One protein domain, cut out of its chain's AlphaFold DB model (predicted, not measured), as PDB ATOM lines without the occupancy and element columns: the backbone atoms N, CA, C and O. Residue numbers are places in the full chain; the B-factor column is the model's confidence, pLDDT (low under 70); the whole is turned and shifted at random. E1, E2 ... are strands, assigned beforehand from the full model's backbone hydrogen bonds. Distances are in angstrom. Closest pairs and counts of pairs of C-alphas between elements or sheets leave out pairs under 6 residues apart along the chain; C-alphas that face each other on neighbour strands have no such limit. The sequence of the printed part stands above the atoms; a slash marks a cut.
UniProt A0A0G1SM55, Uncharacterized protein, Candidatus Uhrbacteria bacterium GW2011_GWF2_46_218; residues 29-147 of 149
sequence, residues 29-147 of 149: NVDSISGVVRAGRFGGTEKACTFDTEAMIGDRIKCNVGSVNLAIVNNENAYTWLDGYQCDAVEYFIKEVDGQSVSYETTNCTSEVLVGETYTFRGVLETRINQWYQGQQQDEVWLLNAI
ATOM      1  N   ASN A  29      -9.762  68.096  -6.839       66.56
ATOM      2  CA  ASN A  29      -8.322  68.120  -7.029       66.56
ATOM      3  C   ASN A  29      -7.613  68.268  -5.668       66.56
ATOM      4  O   ASN A  29      -6.691  69.067  -5.532       66.56
ATOM      5  N   VAL A  30      -8.122  67.605  -4.623       75.12
ATOM      6  CA  VAL A  30      -7.464  67.616  -3.311       75.12
ATOM      7  C   VAL A  30      -6.401  66.534  -3.262       75.12
ATOM      8  O   VAL A  30      -6.698  65.345  -3.127       75.12
ATOM      9  N   ASP A  31      -5.160  66.982  -3.347       89.00
ATOM     10  CA  ASP A  31      -3.969  66.169  -3.201       89.00
ATOM     11  C   ASP A  31      -3.647  65.956  -1.722       89.00
ATOM     12  O   ASP A  31      -4.036  66.731  -0.840       89.00
ATOM     13  N   SER A  32      -2.923  64.875  -1.446       92.25
ATOM     14  CA  SER A  32      -2.391  64.572  -0.123       92.25
ATOM     15  C   SER A  32      -0.888  64.398  -0.240       92.25
ATOM     16  O   SER A  32      -0.426  63.579  -1.030       92.25
ATOM     17  N   ILE A  33      -0.138  65.129   0.578       93.44
ATOM     18  CA  ILE A  33       1.319  65.015   0.657       93.44
ATOM     19  C   ILE A  33       1.717  64.624   2.075       93.44
ATOM     20  O   ILE A  33       1.116  65.091   3.043       93.44
ATOM     21  N   SER A  34       2.732  63.776   2.196       96.12
ATOM     22  CA  SER A  34       3.271  63.332   3.479       96.12
ATOM     23  C   SER A  34       4.788  63.393   3.438       96.12
ATOM     24  O   SER A  34       5.402  63.039   2.431       96.12
ATOM     25  N   GLY A  35       5.395  63.822   4.536       97.00
ATOM     26  CA  GLY A  35       6.845  63.912   4.630       97.00
ATOM     27  C   GLY A  35       7.291  64.753   5.811       97.00
ATOM     28  O   GLY A  35       6.483  65.133   6.662       97.00
ATOM     29  N   VAL A  36       8.589  65.030   5.854       97.88
ATOM     30  CA  VAL A  36       9.210  65.794   6.936       97.88
ATOM     31  C   VAL A  36       9.025  67.283   6.682       97.88
ATOM     32  O   VAL A  36       9.314  67.770   5.588       97.88
ATOM     33  N   VAL A  37       8.588  68.016   7.701       97.06
ATOM     34  CA  VAL A  37       8.476  69.473   7.637       97.06
ATOM     35  C   VAL A  37       9.867  70.096   7.646       97.06
ATOM     36  O   VAL A  37      10.684  69.832   8.532       97.06
ATOM     37  N   ARG A  38      10.136  70.966   6.675       96.81
ATOM     38  CA  ARG A  38      11.364  71.762   6.578       96.81
ATOM     39  C   ARG A  38      11.040  73.248   6.549       96.81
ATOM     40  O   ARG A  38      10.056  73.662   5.948       96.81
ATOM     41  N   ALA A  39      11.899  74.034   7.186       95.81
ATOM     42  CA  ALA A  39      11.899  75.485   7.080       95.81
ATOM     43  C   ALA A  39      12.754  75.928   5.886       95.81
ATOM     44  O   ALA A  39      13.833  75.377   5.655       95.81
ATOM     45  N   GLY A  40      12.289  76.934   5.154       94.12
ATOM     46  CA  GLY A  40      13.007  77.524   4.029       94.12
ATOM     47  C   GLY A  40      12.333  78.798   3.535       94.12
ATOM     48  O   GLY A  40      11.451  79.332   4.197       94.12
ATOM     49  N   ARG A  41      12.764  79.303   2.377       92.00
ATOM     50  CA  ARG A  41      12.344  80.609   1.815       92.00
ATOM     51  C   ARG A  41      12.299  81.699   2.882       92.00
ATOM     52  O   ARG A  41      11.229  82.134   3.304       92.00
ATOM     53  N   PHE A  42      13.481  82.099   3.340       92.69
ATOM     54  CA  PHE A  42      13.588  83.224   4.252       92.69
ATOM     55  C   PHE A  42      12.911  84.464   3.649       92.69
ATOM     56  O   PHE A  42      13.037  84.760   2.461       92.69
ATOM     57  N   GLY A  43      12.154  85.163   4.483       90.31
ATOM     58  CA  GLY A  43      11.473  86.406   4.174       90.31
ATOM     59  C   GLY A  43      11.776  87.427   5.260       90.31
ATOM     60  O   GLY A  43      11.638  87.147   6.452       90.31
ATOM     61  N   GLY A  44      12.190  88.622   4.850       84.94
ATOM     62  CA  GLY A  44      12.564  89.700   5.758       84.94
ATOM     63  C   GLY A  44      13.703  90.542   5.200       84.94
ATOM     64  O   GLY A  44      14.014  90.490   4.012       84.94
ATOM     65  N   THR A  45      14.319  91.345   6.063       84.31
ATOM     66  CA  THR A  45      15.530  92.089   5.706       84.31
ATOM     67  C   THR A  45      16.738  91.169   5.798       84.31
ATOM     68  O   THR A  45      17.107  90.730   6.886       84.31
ATOM     69  N   GLU A  46      17.366  90.914   4.657       84.12
ATOM     70  CA  GLU A  46      18.608  90.155   4.573       84.12
ATOM     71  C   GLU A  46      19.811  91.098   4.643       84.12
ATOM     72  O   GLU A  46      19.888  92.106   3.936       84.12
ATOM     73  N   LYS A  47      20.778  90.763   5.496       85.56
ATOM     74  CA  LYS A  47      22.133  91.311   5.452       85.56
ATOM     75  C   LYS A  47      23.090  90.239   4.948       85.56
ATOM     76  O   LYS A  47      22.914  89.051   5.206       85.56
ATOM     77  N   ALA A  48      24.142  90.672   4.262       86.50
ATOM     78  CA  ALA A  48      25.243  89.784   3.922       86.50
ATOM     79  C   ALA A  48      25.990  89.389   5.206       86.50
ATOM     80  O   ALA A  48      26.442  90.257   5.956       86.50
ATOM     81  N   CYS A  49      26.119  88.087   5.450       89.19
ATOM     82  CA  CYS A  49      26.913  87.541   6.545       89.19
ATOM     83  C   CYS A  49      28.081  86.756   5.974       89.19
ATOM     84  O   CYS A  49      27.907  85.924   5.088       89.19
ATOM     85  N   THR A  50      29.266  87.022   6.502       91.06
ATOM     86  CA  THR A  50      30.501  86.353   6.111       91.06
ATOM     87  C   THR A  50      31.184  85.832   7.356       91.06
ATOM     88  O   THR A  50      31.149  86.478   8.402       91.06
ATOM     89  N   PHE A  51      31.813  84.671   7.237       93.19
ATOM     90  CA  PHE A  51      32.659  84.149   8.295       93.19
ATOM     91  C   PHE A  51      33.947  84.959   8.412       93.19
ATOM     92  O   PHE A  51      34.533  85.346   7.398       93.19
ATOM     93  N   ASP A  52      34.410  85.141   9.644       91.56
ATOM     94  CA  ASP A  52      35.763  85.622   9.893       91.56
ATOM     95  C   ASP A  52      36.792  84.624   9.339       91.56
ATOM     96  O   ASP A  52      36.537  83.419   9.208       91.56
ATOM     97  N   THR A  53      37.989  85.116   9.019       89.06
ATOM     98  CA  THR A  53      39.068  84.290   8.450       89.06
ATOM     99  C   THR A  53      39.513  83.168   9.386       89.06
ATOM    100  O   THR A  53      40.022  82.153   8.918       89.06
ATOM    101  N   GLU A  54      39.301  83.336  10.692       93.62
ATOM    102  CA  GLU A  54      39.648  82.373  11.742       93.62
ATOM    103  C   GLU A  54      38.556  81.324  12.001       93.62
ATOM    104  O   GLU A  54      38.801  80.362  12.725       93.62
ATOM    105  N   ALA A  55      37.365  81.478  11.409       93.12
ATOM    106  CA  ALA A  55      36.263  80.548  11.632       93.12
ATOM    107  C   ALA A  55      36.618  79.134  11.150       93.12
ATOM    108  O   ALA A  55      37.189  78.946  10.067       93.12
ATOM    109  N   MET A  56      36.231  78.131  11.923       96.69
ATOM    110  CA  MET A  56      36.442  76.718  11.637       96.69
ATOM    111  C   MET A  56      35.246  76.112  10.892       96.69
ATOM    112  O   MET A  56      34.140  76.648  10.907       96.69
ATOM    113  N   ILE A  57      35.462  74.983  10.210       96.06
ATOM    114  CA  ILE A  57      34.363  74.197   9.628       96.06
ATOM    115  C   ILE A  57      33.421  73.763  10.758       96.06
ATOM    116  O   ILE A  57      33.877  73.274  11.790       96.06
ATOM    117  N   GLY A  58      32.118  73.940  10.549       94.75
ATOM    118  CA  GLY A  58      31.070  73.706  11.538       94.75
ATOM    119  C   GLY A  58      30.732  74.926  12.399       94.75
ATOM    120  O   GLY A  58      29.713  74.893  13.093       94.75
ATOM    121  N   ASP A  59      31.517  76.009  12.336       96.00
ATOM    122  CA  ASP A  59      31.165  77.245  13.031       96.00
ATOM    123  C   ASP A  59      29.837  77.780  12.508       96.00
ATOM    124  O   ASP A  59      29.568  77.800  11.302       96.00
ATOM    125  N   ARG A  60      29.005  78.232  13.446       96.19
ATOM    126  CA  ARG A  60      27.640  78.673  13.187       96.19
ATOM    127  C   ARG A  60      27.470  80.127  13.601       96.19
ATOM    128  O   ARG A  60      27.619  80.459  14.776       96.19
ATOM    129  N   ILE A  61      27.113  80.988  12.650       95.38
ATOM    130  CA  ILE A  61      26.897  82.421  12.892       95.38
ATOM    131  C   ILE A  61      25.436  82.792  12.683       95.38
ATOM    132  O   ILE A  61      24.810  82.385  11.706       95.38
ATOM    133  N   LYS A  62      24.888  83.587  13.604       95.06
ATOM    134  CA  LYS A  62      23.554  84.172  13.448       95.06
ATOM    135  C   LYS A  62      23.600  85.227  12.347       95.06
ATOM    136  O   LYS A  62      24.283  86.242  12.500       95.06
ATOM    137  N   CYS A  63      22.846  85.002  11.279       93.50
ATOM    138  CA  CYS A  63      22.789  85.898  10.142       93.50
ATOM    139  C   CYS A  63      21.552  86.795  10.198       93.50
ATOM    140  O   CYS A  63      21.635  87.906  10.726       93.50
ATOM    141  N   ASN A  64      20.406  86.317   9.725       94.81
ATOM    142  CA  ASN A  64      19.197  87.119   9.578       94.81
ATOM    143  C   ASN A  64      18.132  86.763  10.622       94.81
ATOM    144  O   ASN A  64      18.157  85.695  11.234       94.81
ATOM    145  N   VAL A  65      17.205  87.690  10.860       95.38
ATOM    146  CA  VAL A  65      16.015  87.474  11.697       95.38
ATOM    147  C   VAL A  65      14.806  87.919  10.892       95.38
ATOM    148  O   VAL A  65      14.791  89.036  10.378       95.38
ATOM    149  N   GLY A  66      13.819  87.045  10.758       95.62
ATOM    150  CA  GLY A  66      12.658  87.269   9.907       95.62
ATOM    151  C   GLY A  66      11.685  86.109  10.018       95.62
ATOM    152  O   GLY A  66      11.467  85.594  11.111       95.62
ATOM    153  N   SER A  67      11.133  85.689   8.889       95.81
ATOM    154  CA  SER A  67      10.215  84.556   8.796       95.81
ATOM    155  C   SER A  67      10.680  83.555   7.748       95.81
ATOM    156  O   SER A  67      11.390  83.917   6.816       95.81
ATOM    157  N   VAL A  68      10.241  82.311   7.860       96.44
ATOM    158  CA  VAL A  68      10.444  81.257   6.855       96.44
ATOM    159  C   VAL A  68       9.110  80.638   6.490       96.44
ATOM    160  O   VAL A  68       8.240  80.486   7.349       96.44
ATOM    161  N   ASN A  69       8.955  80.238   5.230       96.62
ATOM    162  CA  ASN A  69       7.893  79.321   4.841       96.62
ATOM    163  C   ASN A  69       8.231  77.890   5.273       96.62
ATOM    164  O   ASN A  69       9.396  77.486   5.349       96.62
ATOM    165  N   LEU A  70       7.187  77.101   5.509       97.06
ATOM    166  CA  LEU A  70       7.316  75.666   5.712       97.06
ATOM    167  C   LEU A  70       7.101  74.904   4.400       97.06
ATOM    168  O   LEU A  70       6.330  75.319   3.536       97.06
ATOM    169  N   ALA A  71       7.776  73.769   4.269       97.12
ATOM    170  CA  ALA A  71       7.600  72.802   3.195       97.12
ATOM    171  C   ALA A  71       7.479  71.389   3.753       97.12
ATOM    172  O   ALA A  71       8.011  71.090   4.820       97.12
ATOM    173  N   ILE A  72       6.858  70.506   2.980       97.62
ATOM    174  CA  ILE A  72       6.976  69.060   3.147       97.62
ATOM    175  C   ILE A  72       8.034  68.544   2.187       97.62
ATOM    176  O   ILE A  72       7.995  68.843   0.994       97.62
ATOM    177  N   VAL A  73       8.963  67.755   2.723       97.12
ATOM    178  CA  VAL A  73       9.969  67.037   1.947       97.12
ATOM    179  C   VAL A  73       9.652  65.551   1.984       97.12
ATOM    180  O   VAL A  73       9.615  64.939   3.057       97.12
ATOM    181  N   ASN A  74       9.381  64.984   0.811       93.75
ATOM    182  CA  ASN A  74       9.078  63.563   0.673       93.75
ATOM    183  C   ASN A  74      10.361  62.699   0.720       93.75
ATOM    184  O   ASN A  74      11.480  63.189   0.864       93.75
ATOM    185  N   ASN A  75      10.200  61.385   0.584       92.56
ATOM    186  CA  ASN A  75      11.297  60.410   0.548       92.56
ATOM    187  C   ASN A  75      12.233  60.548  -0.670       92.56
ATOM    188  O   ASN A  75      13.333  60.006  -0.650       92.56
ATOM    189  N   GLU A  76      11.810  61.265  -1.710       93.19
ATOM    190  CA  GLU A  76      12.604  61.582  -2.903       93.19
ATOM    191  C   GLU A  76      13.314  62.940  -2.781       93.19
ATOM    192  O   GLU A  76      13.931  63.411  -3.734       93.19
ATOM    193  N   ASN A  77      13.247  63.572  -1.603       90.38
ATOM    194  CA  ASN A  77      13.791  64.898  -1.328       90.38
ATOM    195  C   ASN A  77      13.155  66.022  -2.177       90.38
ATOM    196  O   ASN A  77      13.748  67.087  -2.354       90.38
ATOM    197  N   ALA A  78      11.941  65.799  -2.691       91.81
ATOM    198  CA  ALA A  78      11.163  66.809  -3.394       91.81
ATOM    199  C   ALA A  78      10.441  67.719  -2.393       91.81
ATOM    200  O   ALA A  78       9.825  67.241  -1.436       91.81
ATOM    201  N   TYR A  79      10.510  69.028  -2.634       94.62
ATOM    202  CA  TYR A  79       9.910  70.054  -1.786       94.62
ATOM    203  C   TYR A  79       8.515  70.418  -2.291       94.62
ATOM    204  O   TYR A  79       8.326  70.709  -3.470       94.62
ATOM    205  N   THR A  80       7.545  70.459  -1.382       97.25
ATOM    206  CA  THR A  80       6.245  71.102  -1.608       97.25
ATOM    207  C   THR A  80       6.023  72.156  -0.535       97.25
ATOM    208  O   THR A  80       5.905  71.826   0.646       97.25
ATOM    209  N   TRP A  81       5.991  73.425  -0.933       97.06
ATOM    210  CA  TRP A  81       5.791  74.550  -0.023       97.06
ATOM    211  C   TRP A  81       4.349  74.598   0.475       97.06
ATOM    212  O   TRP A  81       3.414  74.327  -0.271       97.06
ATOM    213  N   LEU A  82       4.161  74.946   1.742       96.62
ATOM    214  CA  LEU A  82       2.853  75.040   2.373       96.62
ATOM    215  C   LEU A  82       2.400  76.503   2.380       96.62
ATOM    216  O   LEU A  82       2.974  77.347   3.075       96.62
ATOM    217  N   ASP A  83       1.370  76.817   1.596       94.00
ATOM    218  CA  ASP A  83       0.836  78.177   1.517       94.00
ATOM    219  C   ASP A  83       0.188  78.578   2.854       94.00
ATOM    220  O   ASP A  83      -0.588  77.819   3.433       94.00
ATOM    221  N   GLY A  84       0.549  79.751   3.384       91.94
ATOM    222  CA  GLY A  84       0.088  80.234   4.696       91.94
ATOM    223  C   GLY A  84       0.779  79.616   5.926       91.94
ATOM    224  O   GLY A  84       0.531  80.060   7.051       91.94
ATOM    225  N   TYR A  85       1.679  78.643   5.750       95.88
ATOM    226  CA  TYR A  85       2.451  78.059   6.850       95.88
ATOM    227  C   TYR A  85       3.821  78.722   6.963       95.88
ATOM    228  O   TYR A  85       4.672  78.593   6.076       95.88
ATOM    229  N   GLN A  86       4.024  79.444   8.062       96.38
ATOM    230  CA  GLN A  86       5.232  80.217   8.319       96.38
ATOM    231  C   GLN A  86       5.634  80.124   9.786       96.38
ATOM    232  O   GLN A  86       4.798  79.861  10.649       96.38
ATOM    233  N   CYS A  87       6.909  80.368  10.061       96.69
ATOM    234  CA  CYS A  87       7.423  80.569  11.411       96.69
ATOM    235  C   CYS A  87       8.295  81.817  11.443       96.69
ATOM    236  O   CYS A  87       8.957  82.128  10.448       96.69
ATOM    237  N   ASP A  88       8.365  82.470  12.600       96.44
ATOM    238  CA  ASP A  88       9.487  83.357  12.888       96.44
ATOM    239  C   ASP A  88      10.771  82.524  12.845       96.44
ATOM    240  O   ASP A  88      10.798  81.371  13.288       96.44
ATOM    241  N   ALA A  89      11.840  83.097  12.307       96.56
ATOM    242  CA  ALA A  89      13.095  82.397  12.134       96.56
ATOM    243  C   ALA A  89      14.307  83.278  12.398       96.56
ATOM    244  O   ALA A  89      14.376  84.449  12.014       96.56
ATOM    245  N   VAL A  90      15.314  82.644  12.989       95.75
ATOM    246  CA  VAL A  90      16.692  83.105  12.945       95.75
ATOM    247  C   VAL A  90      17.441  82.238  11.945       95.75
ATOM    248  O   VAL A  90      17.550  81.024  12.117       95.75
ATOM    249  N   GLU A  91      17.960  82.867  10.899       95.00
ATOM    250  CA  GLU A  91      18.826  82.220   9.926       95.00
ATOM    251  C   GLU A  91      20.253  82.159  10.463       95.00
ATOM    252  O   GLU A  91      20.801  83.148  10.961       95.00
ATOM    253  N   TYR A  92      20.867  80.995  10.327       95.00
ATOM    254  CA  TYR A  92      22.254  80.762  10.666       95.00
ATOM    255  C   TYR A  92      23.005  80.220   9.464       95.00
ATOM    256  O   TYR A  92      22.566  79.255   8.835       95.00
ATOM    257  N   PHE A  93      24.175  80.792   9.206       94.62
ATOM    258  CA  PHE A  93      25.126  80.201   8.277       94.62
ATOM    259  C   PHE A  93      26.038  79.255   9.040       94.62
ATOM    260  O   PHE A  93      26.453  79.557  10.163       94.62
ATOM    261  N   ILE A  94      26.339  78.120   8.422       95.94
ATOM    262  CA  ILE A  94      27.271  77.118   8.933       95.94
ATOM    263  C   ILE A  94      28.417  77.012   7.930       95.94
ATOM    264  O   ILE A  94      28.180  76.891   6.727       95.94
ATOM    265  N   LYS A  95      29.657  77.117   8.410       95.44
ATOM    266  CA  LYS A  95      30.842  77.025   7.555       95.44
ATOM    267  C   LYS A  95      31.067  75.573   7.156       95.44
ATOM    268  O   LYS A  95      31.195  74.713   8.020       95.44
ATOM    269  N   GLU A  96      31.167  75.317   5.861       95.25
ATOM    270  CA  GLU A  96      31.434  73.993   5.298       95.25
ATOM    271  C   GLU A  96      32.824  73.967   4.648       95.25
ATOM    272  O   GLU A  96      33.455  75.010   4.459       95.25
ATOM    273  N   VAL A  97      33.312  72.777   4.283       93.25
ATOM    274  CA  VAL A  97      34.598  72.617   3.571       93.25
ATOM    275  C   VAL A  97      34.600  73.410   2.258       93.25
ATOM    276  O   VAL A  97      35.551  74.135   1.977       93.25
ATOM    277  N   ASP A  98      33.507  73.308   1.498       91.56
ATOM    278  CA  ASP A  98      33.385  73.854   0.142       91.56
ATOM    279  C   ASP A  98      32.507  75.117   0.077       91.56
ATOM    280  O   ASP A  98      32.031  75.501  -0.991       91.56
ATOM    281  N   GLY A  99      32.262  75.777   1.215       90.31
ATOM    282  CA  GLY A  99      31.471  77.006   1.256       90.31
ATOM    283  C   GLY A  99      30.700  77.187   2.556       90.31
ATOM    284  O   GLY A  99      31.272  77.190   3.644       90.31
ATOM    285  N   GLN A 100      29.393  77.389   2.434       91.62
ATOM    286  CA  GLN A 100      28.498  77.595   3.567       91.62
ATOM    287  C   GLN A 100      27.146  76.929   3.316       91.62
ATOM    288  O   GLN A 100      26.661  76.903   2.184       91.62
ATOM    289  N   SER A 101      26.530  76.432   4.382       92.38
ATOM    290  CA  SER A 101      25.152  75.949   4.389       92.38
ATOM    291  C   SER A 101      24.266  76.873   5.233       92.38
ATOM    292  O   SER A 101      24.752  77.697   6.013       92.38
ATOM    293  N   VAL A 102      22.949  76.772   5.041       92.25
ATOM    294  CA  VAL A 102      21.949  77.579   5.753       92.25
ATOM    295  C   VAL A 102      21.119  76.674   6.656       92.25
ATOM    296  O   VAL A 102      20.662  75.612   6.236       92.25
ATOM    297  N   SER A 103      20.895  77.112   7.892       94.00
ATOM    298  CA  SER A 103      19.994  76.476   8.854       94.00
ATOM    299  C   SER A 103      19.090  77.518   9.508       94.00
ATOM    300  O   SER A 103      19.446  78.694   9.584       94.00
ATOM    301  N   TYR A 104      17.939  77.087  10.018       95.56
ATOM    302  CA  TYR A 104      16.976  77.974  10.666       95.56
ATOM    303  C   TYR A 104      16.637  77.463  12.062       95.56
ATOM    304  O   TYR A 104      16.316  76.290  12.239       95.56
ATOM    305  N   GLU A 105      16.672  78.356  13.046       96.12
ATOM    306  CA  GLU A 105      15.955  78.166  14.308       96.12
ATOM    307  C   GLU A 105      14.597  78.832  14.181       96.12
ATOM    308  O   GLU A 105      14.530  80.011  13.837       96.12
ATOM    309  N   THR A 106      13.528  78.079  14.434       96.31
ATOM    310  CA  THR A 106      12.154  78.546  14.227       96.31
ATOM    311  C   THR A 106      11.401  78.686  15.540       96.31
ATOM    312  O   THR A 106      11.603  77.919  16.481       96.31
ATOM    313  N   THR A 107      10.530  79.688  15.598       95.44
ATOM    314  CA  THR A 107       9.643  79.990  16.726       95.44
ATOM    315  C   THR A 107       8.301  80.503  16.201       95.44
ATOM    316  O   THR A 107       8.211  80.894  15.043       95.44
ATOM    317  N   ASN A 108       7.263  80.533  17.043       94.38
ATOM    318  CA  ASN A 108       5.966  81.155  16.725       94.38
ATOM    319  C   ASN A 108       5.386  80.747  15.356       94.38
ATOM    320  O   ASN A 108       5.000  81.592  14.550       94.38
ATOM    321  N   CYS A 109       5.352  79.448  15.066       93.88
ATOM    322  CA  CYS A 109       4.780  78.958  13.817       93.88
ATOM    323  C   CYS A 109       3.267  79.228  13.751       93.88
ATOM    324  O   CYS A 109       2.576  79.182  14.768       93.88
ATOM    325  N   THR A 110       2.730  79.460  12.549       87.50
ATOM    326  CA  THR A 110       1.296  79.734  12.316       87.50
ATOM    327  C   THR A 110       0.367  78.566  12.685       87.50
ATOM    328  O   THR A 110      -0.853  78.703  12.634       87.50
ATOM    329  N   SER A 111       0.924  77.417  13.071       86.25
ATOM    330  CA  SER A 111       0.214  76.212  13.499       86.25
ATOM    331  C   SER A 111       1.060  75.416  14.502       86.25
ATOM    332  O   SER A 111       2.228  75.728  14.719       86.25
ATOM    333  N   GLU A 112       0.500  74.340  15.060       88.00
ATOM    334  CA  GLU A 112       1.212  73.386  15.932       88.00
ATOM    335  C   GLU A 112       2.197  72.468  15.175       88.00
ATOM    336  O   GLU A 112       2.718  71.501  15.729       88.00
ATOM    337  N   VAL A 113       2.442  72.739  13.892       92.06
ATOM    338  CA  VAL A 113       3.343  71.957  13.046       92.06
ATOM    339  C   VAL A 113       4.792  72.250  13.425       92.06
ATOM    340  O   VAL A 113       5.241  73.395  13.378       92.06
ATOM    341  N   LEU A 114       5.536  71.196  13.761       93.25
ATOM    342  CA  LEU A 114       6.933  71.287  14.178       93.25
ATOM    343  C   LEU A 114       7.892  70.976  13.022       93.25
ATOM    344  O   LEU A 114       7.735  69.988  12.305       93.25
ATOM    345  N   VAL A 115       8.924  71.808  12.858       95.25
ATOM    346  CA  VAL A 115      10.001  71.570  11.884       95.25
ATOM    347  C   VAL A 115      10.804  70.331  12.285       95.25
ATOM    348  O   VAL A 115      11.215  70.198  13.432       95.25
ATOM    349  N   GLY A 116      11.072  69.446  11.324       95.44
ATOM    350  CA  GLY A 116      11.785  68.184  11.536       95.44
ATOM    351  C   GLY A 116      10.876  66.981  11.788       95.44
ATOM    352  O   GLY A 116      11.334  65.852  11.624       95.44
ATOM    353  N   GLU A 117       9.598  67.210  12.085       96.44
ATOM    354  CA  GLU A 117       8.607  66.155  12.293       96.44
ATOM    355  C   GLU A 117       7.872  65.793  10.995       96.44
ATOM    356  O   GLU A 117       7.870  66.546  10.017       96.44
ATOM    357  N   THR A 118       7.255  64.609  10.971       96.69
ATOM    358  CA  THR A 118       6.504  64.116   9.807       96.69
ATOM    359  C   THR A 118       5.019  64.412   9.947       96.69
ATOM    360  O   THR A 118       4.408  64.064  10.951       96.69
ATOM    361  N   TYR A 119       4.425  64.979   8.899       96.25
ATOM    362  CA  TYR A 119       2.998  65.290   8.844       96.25
ATOM    363  C   TYR A 119       2.399  64.895   7.499       96.25
ATOM    364  O   TYR A 119       3.111  64.687   6.513       96.25
ATOM    365  N   THR A 120       1.068  64.814   7.461       95.88
ATOM    366  CA  THR A 120       0.299  64.697   6.221       95.88
ATOM    367  C   THR A 120      -0.588  65.920   6.053       95.88
ATOM    368  O   THR A 120      -1.356  66.262   6.951       95.88
ATOM    369  N   PHE A 121      -0.509  66.552   4.888       94.94
ATOM    370  CA  PHE A 121      -1.339  67.692   4.523       94.94
ATOM    371  C   PHE A 121      -2.246  67.343   3.358       94.94
ATOM    372  O   PHE A 121      -1.896  66.532   2.498       94.94
ATOM    373  N   ARG A 122      -3.405  67.993   3.319       94.75
ATOM    374  CA  ARG A 122      -4.303  67.996   2.165       94.75
ATOM    375  C   ARG A 122      -4.524  69.409   1.668       94.75
ATOM    376  O   ARG A 122      -4.626  70.318   2.482       94.75
ATOM    377  N   GLY A 123      -4.632  69.575   0.360       94.56
ATOM    378  CA  GLY A 123      -4.843  70.876  -0.268       94.56
ATOM    379  C   GLY A 123      -4.872  70.749  -1.783       94.56
ATOM    380  O   GLY A 123      -5.083  69.656  -2.300       94.56
ATOM    381  N   VAL A 124      -4.662  71.853  -2.491       95.56
ATOM    382  CA  VAL A 124      -4.602  71.874  -3.961       95.56
ATOM    383  C   VAL A 124      -3.168  72.157  -4.385       95.56
ATOM    384  O   VAL A 124      -2.614  73.173  -3.966       95.56
ATOM    385  N   LEU A 125      -2.564  71.287  -5.198       95.06
ATOM    386  CA  LEU A 125      -1.228  71.547  -5.730       95.06
ATOM    387  C   LEU A 125      -1.268  72.624  -6.822       95.06
ATOM    388  O   LEU A 125      -2.070  72.576  -7.754       95.06
ATOM    389  N   GLU A 126      -0.356  73.583  -6.716       95.81
ATOM    390  CA  GLU A 126      -0.092  74.625  -7.701       95.81
ATOM    391  C   GLU A 126       1.399  74.619  -8.045       95.81
ATOM    392  O   GLU A 126       2.249  74.677  -7.157       95.81
ATOM    393  N   THR A 127       1.728  74.609  -9.336       95.69
ATOM    394  CA  THR A 127       3.097  74.872  -9.789       95.69
ATOM    395  C   THR A 127       3.254  76.355 -10.089       95.69
ATOM    396  O   THR A 127       2.626  76.883 -11.006       95.69
ATOM    397  N   ARG A 128       4.133  77.022  -9.344       94.69
ATOM    398  CA  ARG A 128       4.541  78.405  -9.591       94.69
ATOM    399  C   ARG A 128       5.836  78.396 -10.393       94.69
ATOM    400  O   ARG A 128       6.853  77.888  -9.931       94.69
ATOM    401  N   ILE A 129       5.789  78.961 -11.595       95.62
ATOM    402  CA  ILE A 129       6.929  78.968 -12.520       95.62
ATOM    403  C   ILE A 129       7.915  80.101 -12.218       95.62
ATOM    404  O   ILE A 129       7.502  81.174 -11.768       95.62
ATOM    405  N   ASN A 130       9.201  79.888 -12.516       93.25
ATOM    406  CA  ASN A 130      10.268  80.906 -12.462       93.25
ATOM    407  C   ASN A 130      10.372  81.667 -11.122       93.25
ATOM    408  O   ASN A 130      10.554  82.888 -11.094       93.25
ATOM    409  N   GLN A 131      10.235  80.964 -10.002       93.44
ATOM    410  CA  GLN A 131      10.382  81.547  -8.673       93.44
ATOM    411  C   GLN A 131      11.863  81.723  -8.320       93.44
ATOM    412  O   GLN A 131      12.690  80.871  -8.634       93.44
ATOM    413  N   TRP A 132      12.205  82.829  -7.656       88.06
ATOM    414  CA  TRP A 132      13.555  83.048  -7.133       88.06
ATOM    415  C   TRP A 132      13.709  82.387  -5.766       88.06
ATOM    416  O   TRP A 132      12.992  82.731  -4.826       88.06
ATOM    417  N   TYR A 133      14.678  81.486  -5.642       84.88
ATOM    418  CA  TYR A 133      15.053  80.868  -4.377       84.88
ATOM    419  C   TYR A 133      16.561  80.632  -4.334       84.88
ATOM    420  O   TYR A 133      17.139  80.130  -5.294       84.88
ATOM    421  N   GLN A 134      17.211  81.038  -3.239       80.00
ATOM    422  CA  GLN A 134      18.659  80.867  -3.035       80.00
ATOM    423  C   GLN A 134      19.518  81.348  -4.223       80.00
ATOM    424  O   GLN A 134      20.511  80.727  -4.596       80.00
ATOM    425  N   GLY A 135      19.126  82.468  -4.839       82.75
ATOM    426  CA  GLY A 135      19.859  83.063  -5.959       82.75
ATOM    427  C   GLY A 135      19.700  82.341  -7.301       82.75
ATOM    428  O   GLY A 135      20.450  82.642  -8.227       82.75
ATOM    429  N   GLN A 136      18.741  81.420  -7.437       89.06
ATOM    430  CA  GLN A 136      18.430  80.732  -8.693       89.06
ATOM    431  C   GLN A 136      16.939  80.832  -9.031       89.06
ATOM    432  O   GLN A 136      16.095  80.939  -8.140       89.06
ATOM    433  N   GLN A 137      16.620  80.816 -10.329       92.81
ATOM    434  CA  GLN A 137      15.244  80.664 -10.802       92.81
ATOM    435  C   GLN A 137      14.903  79.183 -10.907       92.81
ATOM    436  O   GLN A 137      15.630  78.426 -11.548       92.81
ATOM    437  N   GLN A 138      13.790  78.785 -10.303       92.69
ATOM    438  CA  GLN A 138      13.293  77.416 -10.328       92.69
ATOM    439  C   GLN A 138      11.765  77.390 -10.280       92.69
ATOM    440  O   GLN A 138      11.127  78.314  -9.771       92.69
ATOM    441  N   ASP A 139      11.179  76.318 -10.796       94.12
ATOM    442  CA  ASP A 139       9.757  76.057 -10.613       94.12
ATOM    443  C   ASP A 139       9.529  75.469  -9.219       94.12
ATOM    444  O   ASP A 139      10.314  74.659  -8.724       94.12
ATOM    445  N   GLU A 140       8.445  75.880  -8.577       94.50
ATOM    446  CA  GLU A 140       8.116  75.463  -7.222       94.50
ATOM    447  C   GLU A 140       6.711  74.884  -7.159       94.50
ATOM    448  O   GLU A 140       5.776  75.422  -7.750       94.50
ATOM    449  N   VAL A 141       6.550  73.823  -6.373       96.25
ATOM    450  CA  VAL A 141       5.242  73.240  -6.082       96.25
ATOM    451  C   VAL A 141       4.760  73.758  -4.732       96.25
ATOM    452  O   VAL A 141       5.485  73.699  -3.737       96.25
ATOM    453  N   TRP A 142       3.533  74.263  -4.708       96.75
ATOM    454  CA  TRP A 142       2.863  74.828  -3.545       96.75
ATOM    455  C   TRP A 142       1.581  74.053  -3.258       96.75
ATOM    456  O   TRP A 142       0.823  73.745  -4.170       96.75
ATOM    457  N   LEU A 143       1.319  73.757  -1.990       96.50
ATOM    458  CA  LEU A 143       0.045  73.225  -1.532       96.50
ATOM    459  C   LEU A 143      -0.806  74.380  -0.999       96.50
ATOM    460  O   LEU A 143      -0.556  74.907   0.087       96.50
ATOM    461  N   LEU A 144      -1.812  74.764  -1.778       95.38
ATOM    462  CA  LEU A 144      -2.768  75.809  -1.432       95.38
ATOM    463  C   LEU A 144      -3.837  75.277  -0.481       95.38
ATOM    464  O   LEU A 144      -4.268  74.126  -0.602       95.38
ATOM    465  N   ASN A 145      -4.316  76.146   0.415       92.81
ATOM    466  CA  ASN A 145      -5.331  75.811   1.419       92.81
ATOM    467  C   ASN A 145      -4.966  74.538   2.200       92.81
ATOM    468  O   ASN A 145      -5.803  73.654   2.389       92.81
ATOM    469  N   ALA A 146      -3.690  74.418   2.577       92.62
ATOM    470  CA  ALA A 146      -3.168  73.240   3.244       92.62
ATOM    471  C   ALA A 146      -3.849  73.033   4.607       92.62
ATOM    472  O   ALA A 146      -3.985  73.961   5.401       92.62
ATOM    473  N   ILE A 147      -4.270  71.799   4.878       91.62
ATOM    474  CA  ILE A 147      -4.879  71.384   6.143       91.62
ATOM    475  C   ILE A 147      -4.107  70.177   6.669       91.62
ATOM    476  O   ILE A 147      -3.994  69.161   5.975       91.62
TER     477      ILE A 147
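Overview. This is residues 29 to 147 of the 149 residues of an uncharacterized protein of Candidatus Uhrbacteria bacterium GW2011_GWF2_46_218 (UniProt A0A0G1SM55). A small closed barrel of five strands, with E1, E2, E3, E6 and E5 round the ring, makes one end of an elongated model; a slab of E4 and the far parts of E2 and E3 runs on from it, and the link of residues 44 to 59 reaches the other end. The tip of the E5 and E6 hairpin, about residues 130 to 139, extends away from the ring. The printed part has 119 residues, no named helix and six strands in the order E1 to E6; the sheet is mixed and the class is all strand. The whole is compact, with a radius of gyration of the C-alphas of 15.4 A, and spans 53 by 30 by 28 A.

Arrangement. E1, residues 31 to 43, bends by 93 degrees at residue 35. E2, residues 60 to 73, is its antiparallel neighbour at 158 degrees, with N 38 and O 71 within hydrogen-bond range at 2.8 A. E3, residues 79 to 96, is antiparallel to E2 at 145 degrees, with N 68 and O 87 at 2.9 A, and bends by 136 degrees at residue 83. E4, residues 99 to 107, is antiparallel to E3 at 130 degrees, with N 92 and O 103 at 2.8 A. E1 to E4 form a meander, each strand the antiparallel neighbour of the one before. E4 is not in the ring; its closest C-alpha to E1 is that of Tyr 104, 6.7 A from that of Ala 39. E5, residues 118 to 133, is antiparallel to E1, with N 121 and O 33 at 2.9 A. E6, residues 136 to 147, forms a hairpin with E5, antiparallel at 148 degrees, with N 126 and O 142 at 2.8 A. E6 and E3 are parallel, with N 143 and O 81 at 2.8 A. E6 lies beside residues 80 to 83 of E3 and E4 beside 87 to 96, on the same side of it. E4 is apart from E5 and from E6.

Along the chain. E1 begins at C-alpha 31, (-3.969, 66.169, -3.201), and measures 26.5 A. E2 measures 24.0 A and E3, the longest strand by residues, 23.0 A. E4 measures 26.9 A and begins at C-alpha 99, (31.471, 77.006, 1.256). E5 measures 23.6 A. E6 measures 29.2 A and ends at C-alpha 147, (-4.879, 71.384, 6.143).

Size, cuts and confidence. The C-alphas farthest apart, those of Asn 29 and Glu 54, are 53.4 A from each other. The printed part has no cut. The link from E1 to E2, 16 residues, is long. The mean pLDDT of the printed part is 93.2, and residue 29 is under 70.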